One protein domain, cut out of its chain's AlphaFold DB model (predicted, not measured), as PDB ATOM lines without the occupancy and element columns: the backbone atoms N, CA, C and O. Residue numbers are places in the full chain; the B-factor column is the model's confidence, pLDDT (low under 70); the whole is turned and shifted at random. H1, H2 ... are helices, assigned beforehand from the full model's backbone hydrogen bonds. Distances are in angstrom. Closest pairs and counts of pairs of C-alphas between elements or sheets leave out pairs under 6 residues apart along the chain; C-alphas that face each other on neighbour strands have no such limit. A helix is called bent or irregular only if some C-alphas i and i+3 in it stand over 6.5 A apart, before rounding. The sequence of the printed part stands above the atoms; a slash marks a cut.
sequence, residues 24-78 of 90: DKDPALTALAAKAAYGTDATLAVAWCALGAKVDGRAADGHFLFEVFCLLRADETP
ATOM      1  N   ASP A  24     111.448 157.715 140.875       60.16
ATOM      2  CA  ASP A  24     112.808 157.734 141.439       60.16
ATOM      3  C   ASP A  24     113.880 157.141 140.510       60.16
ATOM      4  O   ASP A  24     115.050 157.026 140.884       60.16
ATOM      5  N   LYS A  25     113.502 156.688 139.308       71.56
ATOM      6  CA  LYS A  25     114.457 156.078 138.376       71.56
ATOM      7  C   LYS A  25     115.136 157.128 137.518       71.56
ATOM      8  O   LYS A  25     114.590 158.181 137.233       71.56
ATOM      9  N   ASP A  26     116.340 156.806 137.064       77.25
ATOM     10  CA  ASP A  26     117.056 157.656 136.124       77.25
ATOM     11  C   ASP A  26     116.429 157.526 134.711       77.25
ATOM     12  O   ASP A  26     116.290 156.403 134.188       77.25
ATOM     13  N   PRO A  27     116.024 158.643 134.077       78.06
ATOM     14  CA  PRO A  27     115.390 158.615 132.764       78.06
ATOM     15  C   PRO A  27     116.371 158.223 131.650       78.06
ATOM     16  O   PRO A  27     115.973 157.571 130.684       78.06
ATOM     17  N   ALA A  28     117.666 158.523 131.786       78.06
ATOM     18  CA  ALA A  28     118.687 158.112 130.826       78.06
ATOM     19  C   ALA A  28     118.969 156.605 130.916       78.06
ATOM     20  O   ALA A  28     119.081 155.937 129.886       78.06
ATOM     21  N   LEU A  29     118.995 156.040 132.127       81.00
ATOM     22  CA  LEU A  29     119.112 154.590 132.318       81.00
ATOM     23  C   LEU A  29     117.895 153.847 131.747       81.00
ATOM     24  O   LEU A  29     118.036 152.792 131.128       81.00
ATOM     25  N   THR A  30     116.703 154.425 131.902       82.31
ATOM     26  CA  THR A  30     115.465 153.868 131.341       82.31
ATOM     27  C   THR A  30     115.447 153.961 129.813       82.31
ATOM     28  O   THR A  30     115.060 152.998 129.154       82.31
ATOM     29  N   ALA A  31     115.935 155.061 129.232       81.81
ATOM     30  CA  ALA A  31     116.110 155.199 127.786       81.81
ATOM     31  C   ALA A  31     117.096 154.156 127.231       81.81
ATOM     32  O   ALA A  31     116.818 153.510 126.221       81.81
ATOM     33  N   LEU A  32     118.223 153.937 127.916       80.38
ATOM     34  CA  LEU A  32     119.219 152.940 127.522       80.38
ATOM     35  C   LEU A  32     118.640 151.522 127.600       80.38
ATOM     36  O   LEU A  32     118.774 150.753 126.651       80.38
ATOM     37  N   ALA A  33     117.921 151.196 128.677       82.88
ATOM     38  CA  ALA A  33     117.232 149.916 128.816       82.88
ATOM     39  C   ALA A  33     116.152 149.716 127.738       82.88
ATOM     40  O   ALA A  33     116.058 148.634 127.162       82.88
ATOM     41  N   ALA A  34     115.375 150.755 127.415       82.06
ATOM     42  CA  ALA A  34     114.379 150.709 126.348       82.06
ATOM     43  C   ALA A  34     115.033 150.479 124.980       82.06
ATOM     44  O   ALA A  34     114.565 149.636 124.217       82.06
ATOM     45  N   LYS A  35     116.153 151.150 124.688       82.06
ATOM     46  CA  LYS A  35     116.957 150.907 123.480       82.06
ATOM     47  C   LYS A  35     117.531 149.499 123.431       82.06
ATOM     48  O   LYS A  35     117.471 148.863 122.386       82.06
ATOM     49  N   ALA A  36     118.037 148.988 124.547       82.12
ATOM     50  CA  ALA A  36     118.563 147.630 124.620       82.12
ATOM     51  C   ALA A  36     117.469 146.565 124.421       82.12
ATOM     52  O   ALA A  36     117.734 145.528 123.820       82.12
ATOM     53  N   ALA A  37     116.248 146.816 124.904       82.62
ATOM     54  CA  ALA A  37     115.132 145.876 124.814       82.62
ATOM     55  C   ALA A  37     114.387 145.930 123.470       82.62
ATOM     56  O   ALA A  37     114.021 144.888 122.934       82.62
ATOM     57  N   TYR A  38     114.148 147.133 122.939       80.12
ATOM     58  CA  TYR A  38     113.264 147.365 121.788       80.12
ATOM     59  C   TYR A  38     113.986 147.911 120.547       80.12
ATOM     60  O   TYR A  38     113.381 148.005 119.481       80.12
ATOM     61  N   GLY A  39     115.267 148.277 120.646       82.25
ATOM     62  CA  GLY A  39     116.047 148.778 119.514       82.25
ATOM     63  C   GLY A  39     115.440 150.042 118.898       82.25
ATOM     64  O   GLY A  39     115.247 151.045 119.583       82.25
ATOM     65  N   THR A  40     115.130 149.986 117.601       82.69
ATOM     66  CA  THR A  40     114.522 151.088 116.834       82.69
ATOM     67  C   THR A  40     113.099 151.429 117.269       82.69
ATOM     68  O   THR A  40     112.658 152.553 117.057       82.69
ATOM     69  N   ASP A  41     112.390 150.498 117.911       84.19
ATOM     70  CA  ASP A  41     111.015 150.719 118.369       84.19
ATOM     71  C   ASP A  41     110.949 151.255 119.809       84.19
ATOM     72  O   ASP A  41     109.861 151.474 120.346       84.19
ATOM     73  N   ALA A  42     112.098 151.510 120.447       83.38
ATOM     74  CA  ALA A  42     112.169 152.008 121.822       83.38
ATOM     75  C   ALA A  42     111.368 153.302 122.022       83.38
ATOM     76  O   ALA A  42     110.633 153.441 123.000       83.38
ATOM     77  N   THR A  43     111.452 154.224 121.064       84.31
ATOM     78  CA  THR A  43     110.731 155.501 121.087       84.31
ATOM     79  C   THR A  43     109.213 155.299 121.048       84.31
ATOM     80  O   THR A  43     108.476 155.950 121.794       84.31
ATOM     81  N   LEU A  44     108.732 154.350 120.238       85.50
ATOM     82  CA  LEU A  44     107.312 154.003 120.141       85.50
ATOM     83  C   LEU A  44     106.817 153.296 121.411       85.50
ATOM     84  O   LEU A  44     105.741 153.624 121.914       85.50
ATOM     85  N   ALA A  45     107.606 152.365 121.952       83.88
ATOM     86  CA  ALA A  45     107.282 151.637 123.178       83.88
ATOM     87  C   ALA A  45     107.143 152.585 124.382       83.88
ATOM     88  O   ALA A  45     106.170 152.500 125.136       83.88
ATOM     89  N   VAL A  46     108.068 153.541 124.528       85.00
ATOM     90  CA  VAL A  46     108.007 154.550 125.596       85.00
ATOM     91  C   VAL A  46     106.825 155.501 125.401       85.00
ATOM     92  O   VAL A  46     106.134 155.807 126.371       85.00
ATOM     93  N   ALA A  47     106.521 155.908 124.165       85.50
ATOM     94  CA  ALA A  47     105.351 156.740 123.878       85.50
ATOM     95  C   ALA A  47     104.028 156.039 124.243       85.50
ATOM     96  O   ALA A  47     103.144 156.658 124.840       85.50
ATOM     97  N   TRP A  48     103.902 154.742 123.943       84.62
ATOM     98  CA  TRP A  48     102.752 153.930 124.354       84.62
ATOM     99  C   TRP A  48     102.629 153.825 125.873       84.62
ATOM    100  O   TRP A  48     101.530 153.945 126.414       84.62
ATOM    101  N   CYS A  49     103.753 153.654 126.569       79.69
ATOM    102  CA  CYS A  49     103.774 153.587 128.026       79.69
ATOM    103  C   CYS A  49     103.370 154.933 128.657       79.69
ATOM    104  O   CYS A  49     102.539 154.964 129.563       79.69
ATOM    105  N   ALA A  50     103.871 156.053 128.121       82.25
ATOM    106  CA  ALA A  50     103.502 157.399 128.563       82.25
ATOM    107  C   ALA A  50     102.005 157.684 128.356       82.25
ATOM    108  O   ALA A  50     101.352 158.287 129.212       82.25
ATOM    109  N   LEU A  51     101.443 157.229 127.230       81.44
ATOM    110  CA  LEU A  51     100.015 157.343 126.948       81.44
ATOM    111  C   LEU A  51      99.180 156.523 127.940       81.44
ATOM    112  O   LEU A  51      98.199 157.045 128.465       81.44
ATOM    113  N   GLY A  52      99.590 155.284 128.233       80.69
ATOM    114  CA  GLY A  52      98.950 154.433 129.240       80.69
ATOM    115  C   GLY A  52      98.944 155.085 130.622       80.69
ATOM    116  O   GLY A  52      97.879 155.280 131.200       80.69
ATOM    117  N   ALA A  53     100.104 155.561 131.086       79.94
ATOM    118  CA  ALA A  53     100.225 156.265 132.364       79.94
ATOM    119  C   ALA A  53      99.300 157.493 132.447       79.94
ATOM    120  O   ALA A  53      98.671 157.744 133.476       79.94
ATOM    121  N   LYS A  54      99.157 158.239 131.344       78.06
ATOM    122  CA  LYS A  54      98.259 159.397 131.274       78.06
ATOM    123  C   LYS A  54      96.779 159.006 131.327       78.06
ATOM    124  O   LYS A  54      96.007 159.702 131.984       78.06
ATOM    125  N   VAL A  55      96.384 157.925 130.652       79.25
ATOM    126  CA  VAL A  55      95.007 157.396 130.685       79.25
ATOM    127  C   VAL A  55      94.661 156.853 132.074       79.25
ATOM    128  O   VAL A  55      93.556 157.086 132.557       79.25
ATOM    129  N   ASP A  56      95.630 156.236 132.749       75.81
ATOM    130  CA  ASP A  56      95.490 155.702 134.106       75.81
ATOM    131  C   ASP A  56      95.519 156.788 135.203       75.81
ATOM    132  O   ASP A  56      95.356 156.485 136.384       75.81
ATOM    133  N   GLY A  57      95.723 158.062 134.843       76.56
ATOM    134  CA  GLY A  57      95.776 159.183 135.790       76.56
ATOM    135  C   GLY A  57      97.098 159.313 136.557       76.56
ATOM    136  O   GLY A  57      97.185 160.104 137.496       76.56
ATOM    137  N   ARG A  58      98.143 158.584 136.150       70.38
ATOM    138  CA  ARG A  58      99.487 158.608 136.750       70.38
ATOM    139  C   ARG A  58     100.328 159.727 136.142       70.38
ATOM    140  O   ARG A  58     101.193 159.505 135.295       70.38
ATOM    141  N   ALA A  59     100.045 160.961 136.551       72.12
ATOM    142  CA  ALA A  59     100.683 162.148 135.976       72.12
ATOM    143  C   ALA A  59     102.217 162.170 136.153       72.12
ATOM    144  O   ALA A  59     102.916 162.610 135.241       72.12
ATOM    145  N   ALA A  60     102.733 161.664 137.281       72.75
ATOM    146  CA  ALA A  60     104.169 161.602 137.570       72.75
ATOM    147  C   ALA A  60     104.913 160.636 136.628       72.75
ATOM    148  O   ALA A  60     105.861 161.042 135.956       72.75
ATOM    149  N   ASP A  61     104.420 159.401 136.481       73.00
ATOM    150  CA  ASP A  61     104.966 158.420 135.530       73.00
ATOM    151  C   ASP A  61     104.871 158.913 134.080       73.00
ATOM    152  O   ASP A  61     105.785 158.713 133.282       73.00
ATOM    153  N   GLY A  62     103.773 159.589 133.727       76.31
ATOM    154  CA  GLY A  62     103.598 160.172 132.400       76.31
ATOM    155  C   GLY A  62     104.643 161.245 132.082       76.31
ATOM    156  O   GLY A  62     105.171 161.263 130.970       76.31
ATOM    157  N   HIS A  63     104.969 162.114 133.045       81.00
ATOM    158  CA  HIS A  63     106.018 163.125 132.882       81.00
ATOM    159  C   HIS A  63     107.403 162.477 132.761       81.00
ATOM    160  O   HIS A  63     108.170 162.826 131.867       81.00
ATOM    161  N   PHE A  64     107.685 161.477 133.597       81.56
ATOM    162  CA  PHE A  64     108.932 160.721 133.546       81.56
ATOM    163  C   PHE A  64     109.141 160.032 132.189       81.56
ATOM    164  O   PHE A  64     110.164 160.210 131.533       81.56
ATOM    165  N   LEU A  65     108.143 159.287 131.708       81.44
ATOM    166  CA  LEU A  65     108.218 158.599 130.416       81.44
ATOM    167  C   LEU A  65     108.308 159.588 129.243       81.44
ATOM    168  O   LEU A  65     108.914 159.279 128.217       81.44
ATOM    169  N   PHE A  66     107.757 160.795 129.394       82.38
ATOM    170  CA  PHE A  66     107.921 161.865 128.415       82.38
ATOM    171  C   PHE A  66     109.359 162.411 128.367       82.38
ATOM    172  O   PHE A  66     109.870 162.682 127.278       82.38
ATOM    173  N   GLU A  67     110.046 162.518 129.506       84.38
ATOM    174  CA  GLU A  67     111.478 162.848 129.541       84.38
ATOM    175  C   GLU A  67     112.325 161.750 128.886       84.38
ATOM    176  O   GLU A  67     113.171 162.048 128.039       84.38
ATOM    177  N   VAL A  68     112.041 160.476 129.185       83.94
ATOM    178  CA  VAL A  68     112.684 159.321 128.530       83.94
ATOM    179  C   VAL A  68     112.488 159.381 127.012       83.94
ATOM    180  O   VAL A  68     113.436 159.187 126.252       83.94
ATOM    181  N   PHE A  69     111.279 159.701 126.547       84.50
ATOM    182  CA  PHE A  69     110.983 159.871 125.124       84.50
ATOM    183  C   PHE A  69     111.797 161.006 124.486       84.50
ATOM    184  O   PHE A  69     112.333 160.836 123.388       84.50
ATOM    185  N   CYS A  70     111.925 162.150 125.164       84.44
ATOM    186  CA  CYS A  70     112.750 163.260 124.685       84.44
ATOM    187  C   CYS A  70     114.224 162.852 124.551       84.44
ATOM    188  O   CYS A  70     114.845 163.172 123.538       84.44
ATOM    189  N   LEU A  71     114.763 162.103 125.521       83.75
ATOM    190  CA  LEU A  71     116.132 161.574 125.477       83.75
ATOM    191  C   LEU A  71     116.329 160.570 124.334       83.75
ATOM    192  O   LEU A  71     117.324 160.634 123.615       83.75
ATOM    193  N   LEU A  72     115.364 159.669 124.130       81.31
ATOM    194  CA  LEU A  72     115.404 158.688 123.048       81.31
ATOM    195  C   LEU A  72     115.433 159.359 121.674       81.31
ATOM    196  O   LEU A  72     116.324 159.049 120.882       81.31
ATOM    197  N   ARG A  73     114.531 160.322 121.440       81.19
ATOM    198  CA  ARG A  73     114.493 161.128 120.209       81.19
ATOM    199  C   ARG A  73     115.762 161.941 120.008       81.19
ATOM    200  O   ARG A  73     116.263 161.993 118.890       81.19
ATOM    201  N   ALA A  74     116.264 162.584 121.063       78.38
ATOM    202  CA  ALA A  74     117.466 163.407 120.987       78.38
ATOM    203  C   ALA A  74     118.688 162.589 120.548       78.38
ATOM    204  O   ALA A  74     119.508 163.107 119.794       78.38
ATOM    205  N   ASP A  75     118.765 161.322 120.963       69.12
ATOM    206  CA  ASP A  75     119.827 160.377 120.605       69.12
ATOM    207  C   ASP A  75     119.569 159.615 119.280       69.12
ATOM    208  O   ASP A  75     120.488 159.035 118.715       69.12
ATOM    209  N   GLU A  76     118.366 159.677 118.700       63.00
ATOM    210  CA  GLU A  76     118.119 159.277 117.298       63.00
ATOM    211  C   GLU A  76     118.556 160.367 116.298       63.00
ATOM    212  O   GLU A  76     119.085 160.074 115.221       63.00
ATOM    213  N   THR A  77     118.392 161.644 116.658       56.62
ATOM    214  CA  THR A  77     118.787 162.793 115.826       56.62
ATOM    215  C   THR A  77     120.291 163.050 115.577       56.62
ATOM    216  O   THR A  77     120.570 163.717 114.577       56.62
ATOM    217  N   PRO A  78     121.295 162.558 116.338       50.91
ATOM    218  CA  PRO A  78     122.701 162.824 116.038       50.91
ATOM    219  C   PRO A  78     123.252 161.906 114.936       50.91
ATOM    220  O   PRO A  78     124.239 162.255 114.293       50.91
TER     221      PRO A  78
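What this domain is: This is residues 24 to 78 of the 90 residues of an uncharacterized protein of Rhizobium sp. ERR 942 (UniProt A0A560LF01). A helical hairpin makes the body: H1b, the long second arm of a bent helix, and H2 lie side by side, and the short first arm H1a packs across one side of the pair, on residues 64 to 72 of H2 and on residues 41 to 46 of H1b. The chain turns sharply between the arms, and H1a touches both H1b and H2. The printed part has 55 residues with two named helices, H1 then H2, and no named strand; the class is all helix. The whole is compact, with a radius of gyration of the C-alphas of 10.5 A, and elongated, spanning 32 by 20 by 19 A.

How they stand to each other: H1, residues 27 to 55, was assigned as one helix by its hydrogen bonds, but it is bent: C-alphas 37 and 40 are 9.6 A apart. Its arms are H1a, residues 27 to 37, and H1b, residues 40 to 55. H1b and H2, residues 59 to 76, form a helical hairpin; they touch, running opposite ways at a shallow tilt of 17 degrees, and their closest C-alphas, those of Ala 50 and Gly 62, are 4.7 A apart. H1a touches H2 at a steep tilt of 65 degrees, the same way, and the closest C-alphas are those of Pro 27 and Val 68, 5.1 A apart; H2 touches H1a with residues 64 to 72 alone. H1b touches H1a with residues 41 to 46 alone, at a steep tilt of 56 degrees, opposite ways; the closest C-alphas are those of Lys 35 and Ala 42, 5.2 A apart. In H1a and H2 every O i to N i+4 pair is within hydrogen-bond range, and in H1b 11 of 12 are.

Where its parts are: H1b measures 24.7 A from C-alpha 40 to C-alpha 55 and is irregular, with C-alphas 40 and 43 7.2 A apart. H1a begins at C-alpha 27 (115.390, 158.615, 132.764) and measures 15.0 A. H2 measures 25.7 A and ends at C-alpha 76 (118.119, 159.277, 117.298).

The domain as a whole: The two C-alphas farthest apart, those of Gly 57 and Pro 78, are 33.6 A apart. The printed part has no cut, and the link from H1 to H2 is tight. The mean pLDDT of the printed part is 78.7; residue 24 and residues 75 to 78 are under 70.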